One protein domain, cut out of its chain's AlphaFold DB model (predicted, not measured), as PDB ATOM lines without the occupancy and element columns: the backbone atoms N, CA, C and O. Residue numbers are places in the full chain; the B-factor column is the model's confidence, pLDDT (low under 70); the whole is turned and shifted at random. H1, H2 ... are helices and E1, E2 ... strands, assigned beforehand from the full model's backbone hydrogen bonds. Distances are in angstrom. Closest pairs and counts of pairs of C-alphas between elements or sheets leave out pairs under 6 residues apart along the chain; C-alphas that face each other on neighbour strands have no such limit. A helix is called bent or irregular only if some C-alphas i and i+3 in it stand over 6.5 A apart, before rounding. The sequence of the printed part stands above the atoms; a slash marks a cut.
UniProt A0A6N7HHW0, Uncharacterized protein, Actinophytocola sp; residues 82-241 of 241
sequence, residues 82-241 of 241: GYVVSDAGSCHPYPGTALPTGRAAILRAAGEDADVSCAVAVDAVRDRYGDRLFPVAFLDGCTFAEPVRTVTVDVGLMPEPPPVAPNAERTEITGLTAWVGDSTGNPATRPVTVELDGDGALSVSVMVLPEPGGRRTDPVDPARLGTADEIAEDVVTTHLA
ATOM      1  N   GLY A  82      -3.531 -41.406  68.110       86.19
ATOM      2  CA  GLY A  82      -4.409 -42.531  68.430       86.19
ATOM      3  C   GLY A  82      -4.752 -42.676  69.921       86.19
ATOM      4  O   GLY A  82      -5.613 -43.486  70.263       86.19
ATOM      5  N   TYR A  83      -4.106 -41.903  70.802       82.19
ATOM      6  CA  TYR A  83      -4.306 -41.928  72.253       82.19
ATOM      7  C   TYR A  83      -4.926 -40.638  72.816       82.19
ATOM      8  O   TYR A  83      -5.388 -40.647  73.957       82.19
ATOM      9  N   VAL A  84      -4.948 -39.544  72.052       73.75
ATOM     10  CA  VAL A  84      -5.316 -38.212  72.565       73.75
ATOM     11  C   VAL A  84      -6.741 -37.801  72.196       73.75
ATOM     12  O   VAL A  84      -7.392 -37.113  72.979       73.75
ATOM     13  N   VAL A  85      -7.260 -38.224  71.039       64.94
ATOM     14  CA  VAL A  85      -8.430 -37.561  70.438       64.94
ATOM     15  C   VAL A  85      -9.578 -38.490  70.065       64.94
ATOM     16  O   VAL A  85      -9.393 -39.645  69.684       64.94
ATOM     17  N   SER A  86     -10.792 -37.933  70.133       58.84
ATOM     18  CA  SER A  86     -12.000 -38.482  69.514       58.84
ATOM     19  C   SER A  86     -12.159 -38.071  68.038       58.84
ATOM     20  O   SER A  86     -12.894 -38.740  67.311       58.84
ATOM     21  N   ASP A  87     -11.456 -37.020  67.595       66.12
ATOM     22  CA  ASP A  87     -11.447 -36.499  66.222       66.12
ATOM     23  C   ASP A  87     -10.039 -36.575  65.608       66.12
ATOM     24  O   ASP A  87      -9.210 -35.678  65.773       66.12
ATOM     25  N   ALA A  88      -9.769 -37.665  64.887       62.78
ATOM     26  CA  ALA A  88      -8.483 -37.914  64.238       62.78
ATOM     27  C   ALA A  88      -8.089 -36.870  63.172       62.78
ATOM     28  O   ALA A  88      -6.923 -36.827  62.791       62.78
ATOM     29  N   GLY A  89      -9.023 -36.054  62.663       70.81
ATOM     30  CA  GLY A  89      -8.736 -35.090  61.593       70.81
ATOM     31  C   GLY A  89      -7.966 -33.846  62.044       70.81
ATOM     32  O   GLY A  89      -7.326 -33.200  61.218       70.81
ATOM     33  N   SER A  90      -8.014 -33.533  63.340       83.19
ATOM     34  CA  SER A  90      -7.479 -32.290  63.913       83.19
ATOM     35  C   SER A  90      -6.171 -32.497  64.689       83.19
ATOM     36  O   SER A  90      -5.749 -31.601  65.418       83.19
ATOM     37  N   CYS A  91      -5.566 -33.683  64.577       90.25
ATOM     38  CA  CYS A  91      -4.362 -34.076  65.299       90.25
ATOM     39  C   CYS A  91      -3.278 -34.560  64.341       90.25
ATOM     40  O   CYS A  91      -3.546 -35.396  63.472       90.25
ATOM     41  N   HIS A  92      -2.038 -34.127  64.563       92.25
ATOM     42  CA  HIS A  92      -0.869 -34.711  63.908       92.25
ATOM     43  C   HIS A  92       0.338 -34.812  64.855       92.25
ATOM     44  O   HIS A  92       0.468 -34.024  65.794       92.25
ATOM     45  N   PRO A  93       1.244 -35.788  64.640       93.69
ATOM     46  CA  PRO A  93       2.498 -35.856  65.382       93.69
ATOM     47  C   PRO A  93       3.343 -34.599  65.167       93.69
ATOM     48  O   PRO A  93       3.528 -34.175  64.027       93.69
ATOM     49  N   TYR A  94       3.906 -34.048  66.242       94.94
ATOM     50  CA  TYR A  94       4.774 -32.875  66.148       94.94
ATOM     51  C   TYR A  94       6.085 -33.219  65.410       94.94
ATOM     52  O   TYR A  94       6.845 -34.074  65.881       94.94
ATOM     53  N   PRO A  95       6.391 -32.568  64.270       94.69
ATOM     54  CA  PRO A  95       7.544 -32.921  63.440       94.69
ATOM     55  C   PRO A  95       8.867 -32.296  63.913       94.69
ATOM     56  O   PRO A  95       9.927 -32.663  63.405       94.69
ATOM     57  N   GLY A  96       8.821 -31.357  64.865       93.69
ATOM     58  CA  GLY A  96       9.944 -30.482  65.190       93.69
ATOM     59  C   GLY A  96       9.899 -29.196  64.363       93.69
ATOM     60  O   GLY A  96      10.259 -29.185  63.187       93.69
ATOM     61  N   THR A  97       9.503 -28.099  65.001       94.94
ATOM     62  CA  THR A  97       9.339 -26.771  64.391       94.94
ATOM     63  C   THR A  97      10.236 -25.765  65.095       94.94
ATOM     64  O   THR A  97      10.345 -25.760  66.321       94.94
ATOM     65  N   ALA A  98      10.903 -24.910  64.318       95.75
ATOM     66  CA  ALA A  98      11.747 -23.856  64.865       95.75
ATOM     67  C   ALA A  98      10.895 -22.724  65.452       95.75
ATOM     68  O   ALA A  98       9.962 -22.244  64.807       95.75
ATOM     69  N   LEU A  99      11.261 -22.255  66.643       97.06
ATOM     70  CA  LEU A  99      10.576 -21.136  67.279       97.06
ATOM     71  C   LEU A  99      10.991 -19.794  66.663       97.06
ATOM     72  O   LEU A  99      12.189 -19.530  66.497       97.06
ATOM     73  N   PRO A 100      10.028 -18.899  66.378       96.31
ATOM     74  CA  PRO A 100      10.325 -17.496  66.138       96.31
ATOM     75  C   PRO A 100      11.065 -16.874  67.327       96.31
ATOM     76  O   PRO A 100      10.888 -17.273  68.476       96.31
ATOM     77  N   THR A 101      11.879 -15.851  67.072       94.75
ATOM     78  CA  THR A 101      12.564 -15.130  68.151       94.75
ATOM     79  C   THR A 101      11.642 -14.096  68.794       94.75
ATOM     80  O   THR A 101      11.145 -13.196  68.116       94.75
ATOM     81  N   GLY A 102      11.505 -14.182  70.118       93.81
ATOM     82  CA  GLY A 102      10.809 -13.207  70.955       93.81
ATOM     83  C   GLY A 102       9.337 -13.541  71.195       93.81
ATOM     84  O   GLY A 102       8.622 -13.978  70.292       93.81
ATOM     85  N   ARG A 103       8.877 -13.262  72.420       94.12
ATOM     86  CA  ARG A 103       7.536 -13.593  72.927       94.12
ATOM     87  C   ARG A 103       6.396 -13.238  71.972       94.12
ATOM     88  O   ARG A 103       5.610 -14.106  71.613       94.12
ATOM     89  N   ALA A 104       6.324 -11.991  71.507       92.75
ATOM     90  CA  ALA A 104       5.237 -11.544  70.629       92.75
ATOM     91  C   ALA A 104       5.205 -12.289  69.279       92.75
ATOM     92  O   ALA A 104       4.137 -12.528  68.716       92.75
ATOM     93  N   ALA A 105       6.371 -12.672  68.744       94.81
ATOM     94  CA  ALA A 105       6.441 -13.439  67.505       94.81
ATOM     95  C   ALA A 105       6.004 -14.893  67.719       94.81
ATOM     96  O   ALA A 105       5.302 -15.427  66.863       94.81
ATOM     97  N   ILE A 106       6.385 -15.489  68.854       96.44
ATOM     98  CA  ILE A 106       5.962 -16.833  69.267       96.44
ATOM     99  C   ILE A 106       4.442 -16.875  69.450       96.44
ATOM    100  O   ILE A 106       3.793 -17.713  68.837       96.44
ATOM    101  N   LEU A 107       3.862 -15.937  70.207       94.56
ATOM    102  CA  LEU A 107       2.416 -15.895  70.471       94.56
ATOM    103  C   LEU A 107       1.587 -15.757  69.196       94.56
ATOM    104  O   LEU A 107       0.615 -16.479  68.998       94.56
ATOM    105  N   ARG A 108       2.004 -14.867  68.292       93.44
ATOM    106  CA  ARG A 108       1.349 -14.727  66.991       93.44
ATOM    107  C   ARG A 108       1.441 -16.011  66.165       93.44
ATOM    108  O   ARG A 108       0.452 -16.389  65.558       93.44
ATOM    109  N   ALA A 109       2.609 -16.655  66.132       95.31
ATOM    110  CA  ALA A 109       2.787 -17.889  65.374       95.31
ATOM    111  C   ALA A 109       1.967 -19.043  65.970       95.31
ATOM    112  O   ALA A 109       1.365 -19.799  65.220       95.31
ATOM    113  N   ALA A 110       1.863 -19.133  67.298       94.75
ATOM    114  CA  ALA A 110       1.053 -20.148  67.965       94.75
ATOM    115  C   ALA A 110      -0.451 -20.013  67.690       94.75
ATOM    116  O   ALA A 110      -1.145 -21.020  67.608       94.75
ATOM    117  N   GLY A 111      -0.949 -18.792  67.464       91.94
ATOM    118  CA  GLY A 111      -2.333 -18.574  67.031       91.94
ATOM    119  C   GLY A 111      -2.640 -19.058  65.605       91.94
ATOM    120  O   GLY A 111      -3.808 -19.119  65.225       91.94
ATOM    121  N   GLU A 112      -1.616 -19.380  64.811       93.12
ATOM    122  CA  GLU A 112      -1.737 -19.851  63.425       93.12
ATOM    123  C   GLU A 112      -1.267 -21.306  63.252       93.12
ATOM    124  O   GLU A 112      -1.702 -21.980  62.317       93.12
ATOM    125  N   ASP A 113      -0.389 -21.788  64.137       94.38
ATOM    126  CA  ASP A 113       0.273 -23.086  64.049       94.38
ATOM    127  C   ASP A 113       0.479 -23.712  65.440       94.38
ATOM    128  O   ASP A 113       1.322 -23.284  66.236       94.38
ATOM    129  N   ALA A 114      -0.270 -24.781  65.712       94.25
ATOM    130  CA  ALA A 114      -0.198 -25.548  66.952       94.25
ATOM    131  C   ALA A 114       1.176 -26.204  67.196       94.25
ATOM    132  O   ALA A 114       1.543 -26.448  68.351       94.25
ATOM    133  N   ASP A 115       1.987 -26.420  66.153       97.00
ATOM    134  CA  ASP A 115       3.348 -26.938  66.317       97.00
ATOM    135  C   ASP A 115       4.235 -25.972  67.118       97.00
ATOM    136  O   ASP A 115       5.198 -26.399  67.758       97.00
ATOM    137  N   VAL A 116       3.916 -24.673  67.135       97.62
ATOM    138  CA  VAL A 116       4.631 -23.680  67.951       97.62
ATOM    139  C   VAL A 116       4.385 -23.924  69.439       97.62
ATOM    140  O   VAL A 116       5.333 -23.873  70.223       97.62
ATOM    141  N   SER A 117       3.150 -24.263  69.829       97.50
ATOM    142  CA  SER A 117       2.817 -24.658  71.204       97.50
ATOM    143  C   SER A 117       3.568 -25.930  71.617       97.50
ATOM    144  O   SER A 117       4.037 -26.035  72.750       97.50
ATOM    145  N   CYS A 118       3.771 -26.877  70.693       97.94
ATOM    146  CA  CYS A 118       4.615 -28.043  70.963       97.94
ATOM    147  C   CYS A 118       6.087 -27.660  71.108       97.94
ATOM    148  O   CYS A 118       6.763 -28.114  72.031       97.94
ATOM    149  N   ALA A 119       6.581 -26.799  70.221       98.31
ATOM    150  CA  ALA A 119       7.972 -26.379  70.188       98.31
ATOM    151  C   ALA A 119       8.409 -25.644  71.462       98.31
ATOM    152  O   ALA A 119       9.526 -25.866  71.917       98.31
ATOM    153  N   VAL A 120       7.546 -24.814  72.063       98.06
ATOM    154  CA  VAL A 120       7.876 -24.131  73.329       98.06
ATOM    155  C   VAL A 120       7.915 -25.070  74.531       98.06
ATOM    156  O   VAL A 120       8.556 -24.747  75.524       98.06
ATOM    157  N   ALA A 121       7.222 -26.208  74.474       98.31
ATOM    158  CA  ALA A 121       7.018 -27.074  75.632       98.31
ATOM    159  C   ALA A 121       7.821 -28.378  75.588       98.31
ATOM    160  O   ALA A 121       7.990 -29.015  76.626       98.31
ATOM    161  N   VAL A 122       8.298 -28.799  74.412       98.06
ATOM    162  CA  VAL A 122       8.859 -30.144  74.215       98.06
ATOM    163  C   VAL A 122      10.029 -30.452  75.143       98.06
ATOM    164  O   VAL A 122      10.070 -31.540  75.716       98.06
ATOM    165  N   ASP A 123      10.935 -29.496  75.336       97.88
ATOM    166  CA  ASP A 123      12.104 -29.692  76.190       97.88
ATOM    167  C   ASP A 123      11.702 -29.698  77.671       97.88
ATOM    168  O   ASP A 123      12.058 -30.630  78.390       97.88
ATOM    169  N   ALA A 124      10.850 -28.758  78.099       98.19
ATOM    170  CA  ALA A 124      10.331 -28.707  79.467       98.19
ATOM    171  C   ALA A 124       9.578 -29.995  79.850       98.19
ATOM    172  O   ALA A 124       9.781 -30.549  80.927       98.19
ATOM    173  N   VAL A 125       8.739 -30.531  78.958       97.88
ATOM    174  CA  VAL A 125       8.025 -31.793  79.211       97.88
ATOM    175  C   VAL A 125       8.993 -32.978  79.225       97.88
ATOM    176  O   VAL A 125       8.896 -33.838  80.109       97.88
ATOM    177  N   ARG A 126       9.945 -33.030  78.285       97.38
ATOM    178  CA  ARG A 126      10.953 -34.097  78.214       97.38
ATOM    179  C   ARG A 126      11.833 -34.130  79.459       97.38
ATOM    180  O   ARG A 126      12.130 -35.220  79.942       97.38
ATOM    181  N   ASP A 127      12.206 -32.988  80.020       97.38
ATOM    182  CA  ASP A 127      13.039 -32.939  81.225       97.38
ATOM    183  C   ASP A 127      12.354 -33.582  82.440       97.38
ATOM    184  O   ASP A 127      13.025 -34.106  83.333       97.38
ATOM    185  N   ARG A 128      11.014 -33.615  82.467       96.00
ATOM    186  CA  ARG A 128      10.234 -34.160  83.594       96.00
ATOM    187  C   ARG A 128       9.742 -35.576  83.373       96.00
ATOM    188  O   ARG A 128       9.740 -36.382  84.303       96.00
ATOM    189  N   TYR A 129       9.341 -35.888  82.147       94.38
ATOM    190  CA  TYR A 129       8.721 -37.166  81.807       94.38
ATOM    191  C   TYR A 129       9.611 -38.073  80.946       94.38
ATOM    192  O   TYR A 129       9.259 -39.231  80.698       94.38
ATOM    193  N   GLY A 130      10.778 -37.587  80.518       94.38
ATOM    194  CA  GLY A 130      11.631 -38.250  79.537       94.38
ATOM    195  C   GLY A 130      10.934 -38.384  78.182       94.38
ATOM    196  O   GLY A 130       9.982 -37.674  77.870       94.38
ATOM    197  N   ASP A 131      11.350 -39.372  77.392       93.50
ATOM    198  CA  ASP A 131      10.750 -39.671  76.081       93.50
ATOM    199  C   ASP A 131       9.449 -40.496  76.170       93.50
ATOM    200  O   ASP A 131       9.068 -41.181  75.221       93.50
ATOM    201  N   ARG A 132       8.779 -40.503  77.331       92.19
ATOM    202  CA  ARG A 132       7.535 -41.266  77.527       92.19
ATOM    203  C   ARG A 132       6.321 -40.593  76.908       92.19
ATOM    204  O   ARG A 132       5.410 -41.290  76.465       92.19
ATOM    205  N   LEU A 133       6.291 -39.264  76.952       94.31
ATOM    206  CA  LEU A 133       5.188 -38.476  76.430       94.31
ATOM    207  C   LEU A 133       5.546 -37.971  75.039       94.31
ATOM    208  O   LEU A 133       6.564 -37.311  74.842       94.31
ATOM    209  N   PHE A 134       4.690 -38.284  74.079       94.56
ATOM    210  CA  PHE A 134       4.878 -37.902  72.693       94.56
ATOM    211  C   PHE A 134       4.055 -36.644  72.397       94.56
ATOM    212  O   PHE A 134       2.846 -36.662  72.651       94.56
ATOM    213  N   PRO A 135       4.674 -35.575  71.866       96.12
ATOM    214  CA  PRO A 135       3.958 -34.372  71.467       96.12
ATOM    215  C   PRO A 135       3.101 -34.620  70.227       96.12
ATOM    216  O   PRO A 135       3.572 -35.151  69.213       96.12
ATOM    217  N   VAL A 136       1.858 -34.170  70.292       94.44
ATOM    218  CA  VAL A 136       0.961 -34.036  69.151       94.44
ATOM    219  C   VAL A 136       0.395 -32.631  69.135       94.44
ATOM    220  O   VAL A 136      -0.017 -32.106  70.169       94.44
ATOM    221  N   ALA A 137       0.375 -32.023  67.960       94.38
ATOM    222  CA  ALA A 137      -0.348 -30.783  67.760       94.38
ATOM    223  C   ALA A 137      -1.835 -31.117  67.620       94.38
ATOM    224  O   ALA A 137      -2.210 -32.022  66.868       94.38
ATOM    225  N   PHE A 138      -2.672 -30.415  68.379       88.88
ATOM    226  CA  PHE A 138      -4.114 -30.611  68.388       88.88
ATOM    227  C   PHE A 138      -4.826 -29.277  68.601       88.88
ATOM    228  O   PHE A 138      -4.566 -28.578  69.579       88.88
ATOM    229  N   LEU A 139      -5.751 -28.950  67.694       85.81
ATOM    230  CA  LEU A 139      -6.460 -27.664  67.669       85.81
ATOM    231  C   LEU A 139      -5.485 -26.473  67.698       85.81
ATOM    232  O   LEU A 139      -4.754 -26.265  66.735       85.81
ATOM    233  N   ASP A 140      -5.503 -25.688  68.770       84.50
ATOM    234  CA  ASP A 140      -4.709 -24.484  69.019       84.50
ATOM    235  C   ASP A 140      -3.559 -24.721  70.020       84.50
ATOM    236  O   ASP A 140      -2.894 -23.786  70.469       84.50
ATOM    237  N   GLY A 141      -3.292 -25.981  70.369       93.75
ATOM    238  CA  GLY A 141      -2.311 -26.345  71.381       93.75
ATOM    239  C   GLY A 141      -1.508 -27.594  71.052       93.75
ATOM    240  O   GLY A 141      -1.576 -28.182  69.973       93.75
ATOM    241  N   CYS A 142      -0.721 -27.999  72.033       96.12
ATOM    242  CA  CYS A 142       0.013 -29.243  72.027       96.12
ATOM    243  C   CYS A 142      -0.472 -30.134  73.155       96.12
ATOM    244  O   CYS A 142      -0.559 -29.694  74.301       96.12
ATOM    245  N   THR A 143      -0.686 -31.403  72.848       95.31
ATOM    246  CA  THR A 143      -0.899 -32.426  73.858       95.31
ATOM    247  C   THR A 143       0.276 -33.389  73.855       95.31
ATOM    248  O   THR A 143       0.699 -33.894  72.821       95.31
ATOM    249  N   PHE A 144       0.796 -33.689  75.034       95.38
ATOM    250  CA  PHE A 144       1.817 -34.692  75.265       95.38
ATOM    251  C   PHE A 144       1.164 -35.887  75.940       95.38
ATOM    252  O   PHE A 144       0.658 -35.773  77.059       95.38
ATOM    253  N   ALA A 145       1.179 -37.040  75.280       91.25
ATOM    254  CA  ALA A 145       0.544 -38.239  75.810       91.25
ATOM    255  C   ALA A 145       1.411 -39.480  75.640       91.25
ATOM    256  O   ALA A 145       2.180 -39.621  74.688       91.25
ATOM    257  N   GLU A 146       1.253 -40.410  76.573       90.00
ATOM    258  CA  GLU A 146       1.812 -41.754  76.485       90.00
ATOM    259  C   GLU A 146       0.738 -42.768  76.058       90.00
ATOM    260  O   GLU A 146      -0.442 -42.584  76.365       90.00
ATOM    261  N   PRO A 147       1.124 -43.907  75.455       85.75
ATOM    262  CA  PRO A 147       0.181 -44.960  75.063       85.75
ATOM    263  C   PRO A 147      -0.723 -45.479  76.194       85.75
ATOM    264  O   PRO A 147      -1.854 -45.897  75.955       85.75
ATOM    265  N   VAL A 148      -0.226 -45.475  77.438       84.12
ATOM    266  CA  VAL A 148      -0.965 -45.972  78.614       84.12
ATOM    267  C   VAL A 148      -1.939 -44.923  79.167       84.12
ATOM    268  O   VAL A 148      -2.882 -45.283  79.867       84.12
ATOM    269  N   ARG A 149      -1.753 -43.646  78.803       84.44
ATOM    270  CA  ARG A 149      -2.606 -42.503  79.166       84.44
ATOM    271  C   ARG A 149      -2.816 -42.335  80.668       84.44
ATOM    272  O   ARG A 149      -3.892 -41.943  81.111       84.44
ATOM    273  N   THR A 150      -1.787 -42.634  81.460       90.44
ATOM    274  CA  THR A 150      -1.808 -42.312  82.895       90.44
ATOM    275  C   THR A 150      -1.401 -40.870  83.147       90.44
ATOM    276  O   THR A 150      -1.726 -40.318  84.191       90.44
ATOM    277  N   VAL A 151      -0.718 -40.244  82.188       93.00
ATOM    278  CA  VAL A 151      -0.377 -38.824  82.211       93.00
ATOM    279  C   VAL A 151      -0.645 -38.209  80.842       93.00
ATOM    280  O   VAL A 151      -0.264 -38.779  79.817       93.00
ATOM    281  N   THR A 152      -1.262 -37.031  80.858       93.69
ATOM    282  CA  THR A 152      -1.400 -36.139  79.706       93.69
ATOM    283  C   THR A 152      -0.974 -34.738  80.125       93.69
ATOM    284  O   THR A 152      -1.330 -34.296  81.219       93.69
ATOM    285  N   VAL A 153      -0.221 -34.046  79.272       96.12
ATOM    286  CA  VAL A 153       0.108 -32.628  79.457       96.12
ATOM    287  C   VAL A 153      -0.424 -31.849  78.268       96.12
ATOM    288  O   VAL A 153      -0.031 -32.122  77.141       96.12
ATOM    289  N   ASP A 154      -1.287 -30.878  78.519       95.56
ATOM    290  CA  ASP A 154      -1.800 -29.967  77.502       95.56
ATOM    291  C   ASP A 154      -1.126 -28.610  77.669       95.56
ATOM    292  O   ASP A 154      -1.079 -28.066  78.774       95.56
ATOM    293  N   VAL A 155      -0.595 -28.065  76.578       97.38
ATOM    294  CA  VAL A 155       0.049 -26.753  76.543       97.38
ATOM    295  C   VAL A 155      -0.540 -25.928  75.413       97.38
ATOM    296  O   VAL A 155      -0.577 -26.369  74.269       97.38
ATOM    297  N   GLY A 156      -0.974 -24.714  75.721       96.38
ATOM    298  CA  GLY A 156      -1.527 -23.785  74.744       96.38
ATOM    299  C   GLY A 156      -0.995 -22.377  74.950       96.38
ATOM    300  O   GLY A 156      -0.824 -21.922  76.080       96.38
ATOM    301  N   LEU A 157      -0.757 -21.679  73.847       96.19
ATOM    302  CA  LEU A 157      -0.446 -20.259  73.826       96.19
ATOM    303  C   LEU A 157      -1.628 -19.523  73.208       96.19
ATOM    304  O   LEU A 157      -1.972 -19.757  72.054       96.19
ATOM    305  N   MET A 158      -2.251 -18.635  73.975       90.94
ATOM    306  CA  MET A 158      -3.467 -17.943  73.555       90.94
ATOM    307  C   MET A 158      -3.212 -16.437  73.437       90.94
ATOM    308  O   MET A 158      -2.546 -15.870  74.305       90.94
ATOM    309  N   PRO A 159      -3.776 -15.759  72.421       86.94
ATOM    310  CA  PRO A 159      -3.710 -14.299  72.303       86.94
ATOM    311  C   PRO A 159      -4.449 -13.565  73.428       86.94
ATOM    312  O   PRO A 159      -4.141 -12.416  73.728       86.94
ATOM    313  N   GLU A 160      -5.434 -14.220  74.042       85.19
ATOM    314  CA  GLU A 160      -6.211 -13.689  75.156       85.19
ATOM    315  C   GLU A 160      -6.200 -14.698  76.312       85.19
ATOM    316  O   GLU A 160      -6.302 -15.903  76.065       85.19
ATOM    317  N   PRO A 161      -6.072 -14.245  77.572       81.56
ATOM    318  CA  PRO A 161      -6.155 -15.140  78.712       81.56
ATOM    319  C   PRO A 161      -7.544 -15.789  78.778       81.56
ATOM    320  O   PRO A 161      -8.559 -15.094  78.647       81.56
ATOM    321  N   PRO A 162      -7.621 -17.111  78.998       81.56
ATOM    322  CA  PRO A 162      -8.891 -17.794  79.133       81.56
ATOM    323  C   PRO A 162      -9.594 -17.315  80.409       81.56
ATOM    324  O   PRO A 162      -8.945 -16.833  81.345       81.56
ATOM    325  N   PRO A 163     -10.923 -17.480  80.502       82.94
ATOM    326  CA  PRO A 163     -11.631 -17.253  81.748       82.94
ATOM    327  C   PRO A 163     -11.014 -18.091  82.871       82.94
ATOM    328  O   PRO A 163     -10.974 -19.320  82.803       82.94
ATOM    329  N   VAL A 164     -10.549 -17.415  83.917       82.06
ATOM    330  CA  VAL A 164      -9.995 -18.067  85.101       82.06
ATOM    331  C   VAL A 164     -11.116 -18.788  85.849       82.06
ATOM    332  O   VAL A 164     -12.190 -18.222  86.082       82.06
ATOM    333  N   ALA A 165     -10.878 -20.045  86.232       81.62
ATOM    334  CA  ALA A 165     -11.846 -20.813  87.004       81.62
ATOM    335  C   ALA A 165     -12.158 -20.101  88.341       81.62
ATOM    336  O   ALA A 165     -11.240 -19.596  88.987       81.62
ATOM    337  N   PRO A 166     -13.420 -20.080  88.817       82.56
ATOM    338  CA  PRO A 166     -13.788 -19.355  90.040       82.56
ATOM    339  C   PRO A 166     -13.033 -19.789  91.305       82.56
ATOM    340  O   PRO A 166     -12.971 -19.036  92.273       82.56
ATOM    341  N   ASN A 167     -12.511 -21.015  91.314       84.56
ATOM    342  CA  ASN A 167     -11.740 -21.611  92.400       84.56
ATOM    343  C   ASN A 167     -10.223 -21.591  92.154       84.56
ATOM    344  O   ASN A 167      -9.500 -22.235  92.907       84.56
ATOM    345  N   ALA A 168      -9.740 -20.915  91.108       90.44
ATOM    346  CA  ALA A 168      -8.310 -20.783  90.881       90.44
ATOM    347  C   ALA A 168      -7.679 -19.812  91.882       90.44
ATOM    348  O   ALA A 168      -8.206 -18.734  92.166       90.44
ATOM    349  N   GLU A 169      -6.520 -20.197  92.396       93.62
ATOM    350  CA  GLU A 169      -5.705 -19.383  93.277       93.62
ATOM    351  C   GLU A 169      -4.750 -18.529  92.446       93.62
ATOM    352  O   GLU A 169      -4.081 -19.010  91.528       93.62
ATOM    353  N   ARG A 170      -4.686 -17.237  92.769       95.25
ATOM    354  CA  ARG A 170      -3.719 -16.328  92.155       95.25
ATOM    355  C   ARG A 170      -2.340 -16.559  92.767       95.25
ATOM    356  O   ARG A 170      -2.202 -16.544  93.988       95.25
ATOM    357  N   THR A 171      -1.330 -16.682  91.919       95.81
ATOM    358  CA  THR A 171       0.081 -16.821  92.290       95.81
ATOM    359  C   THR A 171       0.966 -16.024  91.323       95.81
ATOM    360  O   THR A 171       0.468 -15.247  90.502       95.81
ATOM    361  N   GLU A 172       2.278 -16.199  91.431       96.44
ATOM    362  CA  GLU A 172       3.265 -15.657  90.503       96.44
ATOM    363  C   GLU A 172       4.155 -16.782  89.969       96.44
ATOM    364  O   GLU A 172       4.613 -17.633  90.732       96.44
ATOM    365  N   ILE A 173       4.417 -16.768  88.662       95.69
ATOM    366  CA  ILE A 173       5.407 -17.629  88.004       95.69
ATOM    367  C   ILE A 173       6.388 -16.699  87.309       95.69
ATOM    368  O   ILE A 173       5.977 -15.864  86.510       95.69
ATOM    369  N   THR A 174       7.667 -16.777  87.688       94.81
ATOM    370  CA  THR A 174       8.753 -15.930  87.151       94.81
ATOM    371  C   THR A 174       8.439 -14.422  87.161       94.81
ATOM    372  O   THR A 174       8.858 -13.684  86.271       94.81
ATOM    373  N   GLY A 175       7.680 -13.950  88.156       94.19
ATOM    374  CA  GLY A 175       7.253 -12.549  88.280       94.19
ATOM    375  C   GLY A 175       6.044 -12.144  87.426       94.19
ATOM    376  O   GLY A 175       5.616 -10.995  87.513       94.19
ATOM    377  N   LEU A 176       5.474 -13.062  86.641       95.12
ATOM    378  CA  LEU A 176       4.217 -12.871  85.917       95.12
ATOM    379  C   LEU A 176       3.032 -13.330  86.767       95.12
ATOM    380  O   LEU A 176       3.145 -14.270  87.557       95.12
ATOM    381  N   THR A 177       1.875 -12.684  86.588       95.38
ATOM    382  CA  THR A 177       0.639 -13.128  87.249       95.38
ATOM    383  C   THR A 177       0.245 -14.498  86.709       95.38
ATOM    384  O   THR A 177       0.143 -14.688  85.500       95.38
ATOM    385  N   ALA A 178      -0.013 -15.440  87.610       96.06
ATOM    386  CA  ALA A 178      -0.484 -16.766  87.256       96.06
ATOM    387  C   ALA A 178      -1.721 -17.155  88.070       96.06
ATOM    388  O   ALA A 178      -1.962 -16.657  89.171       96.06
ATOM    389  N   TRP A 179      -2.497 -18.075  87.516       95.31
ATOM    390  CA  TRP A 179      -3.686 -18.648  88.122       95.31
ATOM    391  C   TRP A 179      -3.552 -20.158  88.112       95.31
ATOM    392  O   TRP A 179      -3.372 -20.761  87.054       95.31
ATOM    393  N   VAL A 180      -3.642 -20.766  89.288       93.50
ATOM    394  CA  VAL A 180      -3.546 -22.213  89.448       93.50
ATOM    395  C   VAL A 180      -4.865 -22.716  89.994       93.50
ATOM    396  O   VAL A 180      -5.294 -22.325  91.075       93.50
ATOM    397  N   GLY A 181      -5.546 -23.540  89.209       85.12
ATOM    398  CA  GLY A 181      -6.837 -24.092  89.588       85.12
ATOM    399  C   GLY A 181      -6.739 -25.542  90.013       85.12
ATOM    400  O   GLY A 181      -5.854 -26.274  89.580       85.12
ATOM    401  N   ASP A 182      -7.742 -25.973  90.765       74.69
ATOM    402  CA  ASP A 182      -8.234 -27.333  90.616       74.69
ATOM    403  C   ASP A 182      -9.242 -27.299  89.466       74.69
ATOM    404  O   ASP A 182     -10.179 -26.492  89.483       74.69
ATOM    405  N   SER A 183      -9.063 -28.145  88.450       64.44
ATOM    406  CA  SER A 183     -10.094 -28.341  87.425       64.44
ATOM    407  C   SER A 183     -11.431 -28.581  88.127       64.44
ATOM    408  O   SER A 183     -11.503 -29.438  89.008       64.44
ATOM    409  N   THR A 184     -12.469 -27.801  87.804       54.44
ATOM    410  CA  THR A 184     -13.766 -27.815  88.499       54.44
ATOM    411  C   THR A 184     -14.322 -29.240  88.615       54.44
ATOM    412  O   THR A 184     -14.958 -29.744  87.691       54.44
ATOM    413  N   GLY A 185     -14.071 -29.892  89.754       63.00
ATOM    414  CA  GLY A 185     -14.517 -31.254  90.056       63.00
ATOM    415  C   GLY A 185     -13.602 -32.403  89.609       63.00
ATOM    416  O   GLY A 185     -13.972 -33.551  89.847       63.00
ATOM    417  N   ASN A 186     -12.430 -32.151  89.010       75.69
ATOM    418  CA  ASN A 186     -11.483 -33.211  88.650       75.69
ATOM    419  C   ASN A 186     -10.164 -33.106  89.444       75.69
ATOM    420  O   ASN A 186      -9.246 -32.418  89.000       75.69
ATOM    421  N   PRO A 187     -10.013 -33.829  90.575       79.06
ATOM    422  CA  PRO A 187      -8.777 -33.810  91.368       79.06
ATOM    423  C   PRO A 187      -7.583 -34.448  90.641       79.06
ATOM    424  O   PRO A 187      -6.465 -34.408  91.138       79.06
ATOM    425  N   ALA A 188      -7.819 -35.061  89.478       89.12
ATOM    426  CA  ALA A 188      -6.799 -35.624  88.608       89.12
ATOM    427  C   ALA A 188      -6.208 -34.607  87.619       89.12
ATOM    428  O   ALA A 188      -5.449 -35.011  86.744       89.12
ATOM    429  N   THR A 189      -6.540 -33.315  87.715       91.50
ATOM    430  CA  THR A 189      -6.045 -32.300  86.777       91.50
ATOM    431  C   THR A 189      -5.608 -31.030  87.494       91.50
ATOM    432  O   THR A 189      -6.361 -30.479  88.297       91.50
ATOM    433  N   ARG A 190      -4.424 -30.529  87.132       93.50
ATOM    434  CA  ARG A 190      -3.873 -29.256  87.600       93.50
ATOM    435  C   ARG A 190      -3.670 -28.288  86.429       93.50
ATOM    436  O   ARG A 190      -2.658 -28.403  85.734       93.50
ATOM    437  N   PRO A 191      -4.619 -27.370  86.182       94.19
ATOM    438  CA  PRO A 191      -4.441 -26.262  85.252       94.19
ATOM    439  C   PRO A 191      -3.636 -25.107  85.865       94.19
ATOM    440  O   PRO A 191      -3.885 -24.676  86.991       94.19
ATOM    441  N   VAL A 192      -2.730 -24.561  85.064       95.44
ATOM    442  CA  VAL A 192      -1.923 -23.370  85.317       95.44
ATOM    443  C   VAL A 192      -2.101 -22.429  84.131       95.44
ATOM    444  O   VAL A 192      -1.937 -22.824  82.980       95.44
ATOM    445  N   THR A 193      -2.438 -21.172  84.391       95.88
ATOM    446  CA  THR A 193      -2.504 -20.121  83.372       95.88
ATOM    447  C   THR A 193      -1.595 -18.976  83.777       95.88
ATOM    448  O   THR A 193      -1.777 -18.416  84.853       95.88
ATOM    449  N   VAL A 194      -0.635 -18.612  82.931       96.50
ATOM    450  CA  VAL A 194       0.278 -17.484  83.144       96.50
ATOM    451  C   VAL A 194      -0.102 -16.351  82.201       96.50
ATOM    452  O   VAL A 194      -0.130 -16.536  80.985       96.50
ATOM    453  N   GLU A 195      -0.397 -15.179  82.754       95.44
ATOM    454  CA  GLU A 195      -0.660 -13.962  81.990       95.44
ATOM    455  C   GLU A 195       0.657 -13.367  81.487       95.44
ATOM    456  O   GLU A 195       1.577 -13.114  82.262       95.44
ATOM    457  N   LEU A 196       0.742 -13.103  80.185       93.88
ATOM    458  CA  LEU A 196       1.950 -12.592  79.537       93.88
ATOM    459  C   LEU A 196       1.855 -11.071  79.330       93.88
ATOM    460  O   LEU A 196       1.967 -10.585  78.208       93.88
ATOM    461  N   ASP A 197       1.581 -10.327  80.409       86.19
ATOM    462  CA  ASP A 197       1.541  -8.851  80.470       86.19
ATOM    463  C   ASP A 197       0.739  -8.152  79.347       86.19
ATOM    464  O   ASP A 197       1.091  -7.070  78.877       86.19
ATOM    465  N   GLY A 198      -0.373  -8.759  78.923       79.75
ATOM    466  CA  GLY A 198      -1.255  -8.216  77.883       79.75
ATOM    467  C   GLY A 198      -0.913  -8.634  76.449       79.75
ATOM    468  O   GLY A 198      -1.649  -8.262  75.538       79.75
ATOM    469  N   ASP A 199       0.141  -9.431  76.248       83.06
ATOM    470  CA  ASP A 199       0.465 -10.037  74.948       83.06
ATOM    471  C   ASP A 199      -0.296 -11.357  74.707       83.06
ATOM    472  O   ASP A 199      -0.363 -11.832  73.573       83.06
ATOM    473  N   GLY A 200      -0.847 -11.960  75.766       92.81
ATOM    474  CA  GLY A 200      -1.573 -13.227  75.722       92.81
ATOM    475  C   GLY A 200      -1.458 -14.018  77.022       92.81
ATOM    476  O   GLY A 200      -1.232 -13.444  78.093       92.81
ATOM    477  N   ALA A 201      -1.600 -15.337  76.934       95.75
ATOM    478  CA  ALA A 201      -1.424 -16.248  78.057       95.75
ATOM    479  C   ALA A 201      -0.803 -17.585  77.643       95.75
ATOM    480  O   ALA A 201      -1.060 -18.098  76.554       95.75
ATOM    481  N   LEU A 202      -0.033 -18.169  78.558       97.12
ATOM    482  CA  LEU A 202       0.363 -19.573  78.525       97.12
ATOM    483  C   LEU A 202      -0.629 -20.376  79.371       97.12
ATOM    484  O   LEU A 202      -0.866 -20.033  80.525       97.12
ATOM    485  N   SER A 203      -1.171 -21.457  78.825       96.06
ATOM    486  CA  SER A 203      -1.917 -22.471  79.570       96.06
ATOM    487  C   SER A 203      -1.117 -23.763  79.598       96.06
ATOM    488  O   SER A 203      -0.672 -24.231  78.553       96.06
ATOM    489  N   VAL A 204      -0.952 -24.336  80.784       96.62
ATOM    490  CA  VAL A 204      -0.383 -25.666  81.004       96.62
ATOM    491  C   VAL A 204      -1.360 -26.441  81.871       96.62
ATOM    492  O   VAL A 204      -1.782 -25.964  82.918       96.62
ATOM    493  N   SER A 205      -1.727 -27.647  81.468       95.12
ATOM    494  CA  SER A 205      -2.583 -28.525  82.258       95.12
ATOM    495  C   SER A 205      -1.972 -29.909  82.315       95.12
ATOM    496  O   SER A 205      -1.750 -30.534  81.285       95.12
ATOM    497  N   VAL A 206      -1.725 -30.407  83.524       95.69
ATOM    498  CA  VAL A 206      -1.300 -31.794  83.731       95.69
ATOM    499  C   VAL A 206      -2.483 -32.591  84.251       95.69
ATOM    500  O   VAL A 206      -3.048 -32.270  85.298       95.69
ATOM    501  N   MET A 207      -2.843 -33.649  83.533       93.50
ATOM    502  CA  MET A 207      -3.808 -34.648  83.970       93.50
ATOM    503  C   MET A 207      -3.087 -35.944  84.331       93.50
ATOM    504  O   MET A 207      -2.289 -36.454  83.550       93.50
ATOM    505  N   VAL A 208      -3.408 -36.503  85.496       93.31
ATOM    506  CA  VAL A 208      -2.874 -37.779  85.977       93.31
ATOM    507  C   VAL A 208      -4.031 -38.724  86.252       93.31
ATOM    508  O   VAL A 208      -4.867 -38.455  87.104       93.31
ATOM    509  N   LEU A 209      -4.077 -39.852  85.558       89.94
ATOM    510  CA  LEU A 209      -5.040 -40.916  85.799       89.94
ATOM    511  C   LEU A 209      -4.396 -42.058  86.601       89.94
ATOM    512  O   LEU A 209      -3.183 -42.269  86.528       89.94
ATOM    513  N   PRO A 210      -5.196 -42.822  87.364       85.88
ATOM    514  CA  PRO A 210      -4.738 -44.059  87.981       85.88
ATOM    515  C   PRO A 210      -4.149 -45.024  86.947       85.88
ATOM    516  O   PRO A 210      -4.597 -45.082  85.801       85.88
ATOM    517  N   GLU A 211      -3.185 -45.834  87.383       85.50
ATOM    518  CA  GLU A 211      -2.618 -46.912  86.570       85.50
ATOM    519  C   GLU A 211      -3.716 -47.876  86.067       85.50
ATOM    520  O   GLU A 211      -4.744 -48.050  86.739       85.50
ATOM    521  N   PRO A 212      -3.515 -48.559  84.923       80.06
ATOM    522  CA  PRO A 212      -4.474 -49.530  84.407       80.06
ATOM    523  C   PRO A 212      -4.922 -50.544  85.468       80.06
ATOM    524  O   PRO A 212      -4.113 -51.243  86.078       80.06
ATOM    525  N   GLY A 213      -6.239 -50.642  85.667       78.25
ATOM    526  CA  GLY A 213      -6.853 -51.475  86.708       78.25
ATOM    527  C   GLY A 213      -7.207 -50.725  87.999       78.25
ATOM    528  O   GLY A 213      -7.929 -51.284  88.828       78.25
ATOM    529  N   GLY A 214      -6.766 -49.475  88.156       79.69
ATOM    530  CA  GLY A 214      -7.233 -48.557  89.193       79.69
ATOM    531  C   GLY A 214      -8.642 -48.018  88.921       79.69
ATOM    532  O   GLY A 214      -9.164 -48.077  87.805       79.69
ATOM    533  N   ARG A 215      -9.287 -47.485  89.958       78.62
ATOM    534  CA  ARG A 215     -10.580 -46.791  89.866       78.62
ATOM    535  C   ARG A 215     -10.337 -45.305  89.682       78.62
ATOM    536  O   ARG A 215      -9.465 -44.754  90.333       78.62
ATOM    537  N   ARG A 216     -11.194 -44.622  88.919       71.75
ATOM    538  CA  ARG A 216     -11.136 -43.158  88.719       71.75
ATOM    539  C   ARG A 216     -11.109 -42.342  90.023       71.75
ATOM    540  O   ARG A 216     -10.620 -41.224  90.031       71.75
ATOM    541  N   THR A 217     -11.654 -42.893  91.106       77.88
ATOM    542  CA  THR A 217     -11.679 -42.277  92.442       77.88
ATOM    543  C   THR A 217     -10.436 -42.564  93.279       77.88
ATOM    544  O   THR A 217     -10.358 -42.102  94.415       77.88
ATOM    545  N   ASP A 218      -9.528 -43.415  92.801       83.94
ATOM    546  CA  ASP A 218      -8.304 -43.710  93.532       83.94
ATOM    547  C   ASP A 218      -7.415 -42.450  93.552       83.94
ATOM    548  O   ASP A 218      -7.381 -41.710  92.564       83.94
ATOM    549  N   PRO A 219      -6.723 -42.167  94.673       85.75
ATOM    550  CA  PRO A 219      -5.878 -40.986  94.787       85.75
ATOM    551  C   PRO A 219      -4.788 -40.967  93.716       85.75
ATOM    552  O   PRO A 219      -4.149 -41.986  93.450       85.75
ATOM    553  N   VAL A 220      -4.547 -39.788  93.152       88.19
ATOM    554  CA  VAL A 220      -3.449 -39.541  92.215       88.19
ATOM    555  C   VAL A 220      -2.252 -38.957  92.955       88.19
ATOM    556  O   VAL A 220      -2.400 -38.372  94.028       88.19
ATOM    557  N   ASP A 221      -1.058 -39.134  92.395       89.06
ATOM    558  CA  ASP A 221       0.170 -38.598  92.977       89.06
ATOM    559  C   ASP A 221       0.211 -37.061  92.827       89.06
ATOM    560  O   ASP A 221       0.334 -36.568  91.699       89.06
ATOM    561  N   PRO A 222       0.133 -36.287  93.928       88.12
ATOM    562  CA  PRO A 222       0.150 -34.830  93.857       88.12
ATOM    563  C   PRO A 222       1.479 -34.284  93.323       88.12
ATOM    564  O   PRO A 222       1.488 -33.204  92.737       88.12
ATOM    565  N   ALA A 223       2.590 -35.016  93.469       90.44
ATOM    566  CA  ALA A 223       3.876 -34.588  92.925       90.44
ATOM    567  C   ALA A 223       3.864 -34.590  91.391       90.44
ATOM    568  O   ALA A 223       4.418 -33.688  90.771       90.44
ATOM    569  N   ARG A 224       3.170 -35.554  90.768       91.06
ATOM    570  CA  ARG A 224       2.994 -35.568  89.309       91.06
ATOM    571  C   ARG A 224       2.140 -34.399  88.840       91.06
ATOM    572  O   ARG A 224       2.489 -33.763  87.854       91.06
ATOM    573  N   LEU A 225       1.068 -34.074  89.561       91.69
ATOM    574  CA  LEU A 225       0.254 -32.896  89.248       91.69
ATOM    575  C   LEU A 225       1.073 -31.605  89.338       91.69
ATOM    576  O   LEU A 225       1.001 -30.790  88.426       91.69
ATOM    577  N   GLY A 226       1.894 -31.452  90.384       92.25
ATOM    578  CA  GLY A 226       2.738 -30.271  90.607       92.25
ATOM    579  C   GLY A 226       3.725 -29.950  89.479       92.25
ATOM    580  O   GLY A 226       4.151 -28.806  89.364       92.25
ATOM    581  N   THR A 227       4.023 -30.907  88.593       95.94
ATOM    582  CA  THR A 227       4.865 -30.655  87.410       95.94
ATOM    583  C   THR A 227       4.284 -29.609  86.455       95.94
ATOM    584  O   THR A 227       5.046 -29.037  85.686       95.94
ATOM    585  N   ALA A 228       2.976 -29.320  86.508       96.50
ATOM    586  CA  ALA A 228       2.358 -28.272  85.691       96.50
ATOM    587  C   ALA A 228       3.000 -26.895  85.937       96.50
ATOM    588  O   ALA A 228       3.331 -26.190  84.986       96.50
ATOM    589  N   ASP A 229       3.211 -26.541  87.207       96.00
ATOM    590  CA  ASP A 229       3.781 -25.256  87.629       96.00
ATOM    591  C   ASP A 229       5.220 -25.141  87.135       96.00
ATOM    592  O   ASP A 229       5.627 -24.138  86.560       96.00
ATOM    593  N   GLU A 230       5.972 -26.219  87.321       97.38
ATOM    594  CA  GLU A 230       7.376 -26.274  86.968       97.38
ATOM    595  C   GLU A 230       7.586 -26.314  85.434       97.38
ATOM    596  O   GLU A 230       8.592 -25.809  84.947       97.38
ATOM    597  N   ILE A 231       6.661 -26.902  84.659       98.38
ATOM    598  CA  ILE A 231       6.658 -26.817  83.184       98.38
ATOM    599  C   ILE A 231       6.341 -25.385  82.752       98.38
ATOM    600  O   ILE A 231       7.008 -24.851  81.868       98.38
ATOM    601  N   ALA A 232       5.344 -24.745  83.370       97.88
ATOM    602  CA  ALA A 232       5.011 -23.357  83.073       97.88
ATOM    603  C   ALA A 232       6.198 -22.419  83.364       97.88
ATOM    604  O   ALA A 232       6.511 -21.563  82.539       97.88
ATOM    605  N   GLU A 233       6.895 -22.613  84.487       98.06
ATOM    606  CA  GLU A 233       8.104 -21.864  84.844       98.06
ATOM    607  C   GLU A 233       9.223 -22.020  83.802       98.06
ATOM    608  O   GLU A 233       9.790 -21.015  83.361       98.06
ATOM    609  N   ASP A 234       9.506 -23.249  83.360       98.31
ATOM    610  CA  ASP A 234      10.546 -23.523  82.360       98.31
ATOM    611  C   ASP A 234      10.209 -22.895  81.001       98.31
ATOM    612  O   ASP A 234      11.062 -22.246  80.384       98.31
ATOM    613  N   VAL A 235       8.958 -23.043  80.545       98.12
ATOM    614  CA  VAL A 235       8.486 -22.468  79.277       98.12
ATOM    615  C   VAL A 235       8.595 -20.946  79.310       98.12
ATOM    616  O   VAL A 235       9.109 -20.342  78.362       98.12
ATOM    617  N   VAL A 236       8.149 -20.313  80.400       97.56
ATOM    618  CA  VAL A 236       8.219 -18.855  80.524       97.56
ATOM    619  C   VAL A 236       9.667 -18.388  80.548       97.56
ATOM    620  O   VAL A 236      10.042 -17.543  79.738       97.56
ATOM    621  N   THR A 237      10.503 -18.978  81.403       97.25
ATOM    622  CA  THR A 237      11.912 -18.584  81.556       97.25
ATOM    623  C   THR A 237      12.698 -18.733  80.254       97.25
ATOM    624  O   THR A 237      13.537 -17.890  79.933       97.25
ATOM    625  N   THR A 238      12.441 -19.801  79.498       97.12
ATOM    626  CA  THR A 238      13.239 -20.147  78.315       97.12
ATOM    627  C   THR A 238      12.770 -19.415  77.061       97.12
ATOM    628  O   THR A 238      13.596 -19.017  76.236       97.12
ATOM    629  N   HIS A 239      11.457 -19.235  76.896       96.38
ATOM    630  CA  HIS A 239      10.883 -18.799  75.621       96.38
ATOM    631  C   HIS A 239      10.071 -17.503  75.691       96.38
ATOM    632  O   HIS A 239       9.916 -16.850  74.657       96.38
ATOM    633  N   LEU A 240       9.549 -17.120  76.862       94.12
ATOM    634  CA  LEU A 240       8.559 -16.039  76.994       94.12
ATOM    635  C   LEU A 240       8.969 -14.918  77.970       94.12
ATOM    636  O   LEU A 240       8.148 -14.046  78.265       94.12
ATOM    637  N   ALA A 241      10.212 -14.930  78.452       87.50
ATOM    638  CA  ALA A 241      10.793 -13.860  79.262       87.50
ATOM    639  C   ALA A 241      11.092 -12.587  78.449       87.50
ATOM    640  O   ALA A 241      11.385 -12.687  77.232       87.50
TER     641      ALA A 241
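Overview. This is residues 82 to 241 of the 241 residues of an uncharacterized protein of Actinophytocola sp (UniProt A0A6N7HHW0). One strongly twisted sheet of eight antiparallel strands makes a wall, with two long helices, H2 and H3, packed on one face and no named helix on the other, an arrangement of two layers, sheet and helices. H2 covers E2, E3 and E4, H3 packs on E8 and E7, and short H1 sits on the same face near the end of E4. The printed part has 160 residues with three named helices and eight named strands, along the chain E1 H1 H2 E2 E3 E4 E5 E6 E7 E8 H3; the class is mixed, helices and strands. The sheet's order is E1 E2 E3 E4 E8 E7 E6 E5. The whole is compact, with a radius of gyration of the C-alphas of 14.9 A and spans of 45 by 35 by 27 A.

Arrangement. The sheet holds E1 (residues 91 to 93), E2 (134 to 138), E3 (141 to 145), E4 (151 to 158), E5 (169 to 173), E6 (176 to 180), E7 (189 to 195) and E8 (201 to 208). E2 E3 E4 and E5 E6 E7 E8 are meanders, each strand the antiparallel neighbour of the one before. E4 and E8 are antiparallel at 169 degrees, with N 154 and O 205 within hydrogen-bond range at 2.8 A. Edge strand E1 is the antiparallel neighbour of E2, with N 137 and O 92 at 3.0 A; E5, the other edge, pairs with E6, with N 171 and O 178 at 2.8 A. H2 (residues 114 to 132) is over E3 and E4 at a height over the sheet of 7.7 A, along the strands; its closest C-alphas to E3 are those of Cys 118 and Cys 142, 4.9 A. H2 is irregular, C-alphas 128 and 131 being 9.3 A apart, with a kink of 100 degrees near residue 126. H3 (residues 222 to 240) is on the same face; the closest C-alphas of H3 and E8 are those of Ala 228 and Val 206, 5.4 A. Residues 120 to 128 of H2 touch H3, at a steep tilt of 47 degrees, opposite ways; Ala 124 and Ile 231 have the closest C-alphas, 5.6 A. H1 (residues 103 to 110) touches H2 only at the corner, the C-alphas of Ala 110 and Val 116 being closest at 5.0 A. Every O i to N i+4 pair is within hydrogen-bond range in H1, against 9 of 15 in H2 and 11 of 15 in H3.

Along the chain. E1 begins at C-alpha 91 (-4.362, -34.076, 65.299). From first to last C-alpha, E4 measures 22.8 A, E8 23.0 A, H2 20.5 A and H3 26.6 A; H3 ends at C-alpha 240 (8.559, -16.039, 76.994).

Size, cuts and confidence. The C-alphas of Thr 101 and Gly 213 are the two farthest apart, 45.2 A. The printed part has no cut, and the long link is E8 to H3, residues 209 to 221. The mean pLDDT of the printed part is 90.3; residues 85 to 88 and 183 to 185 are under 70.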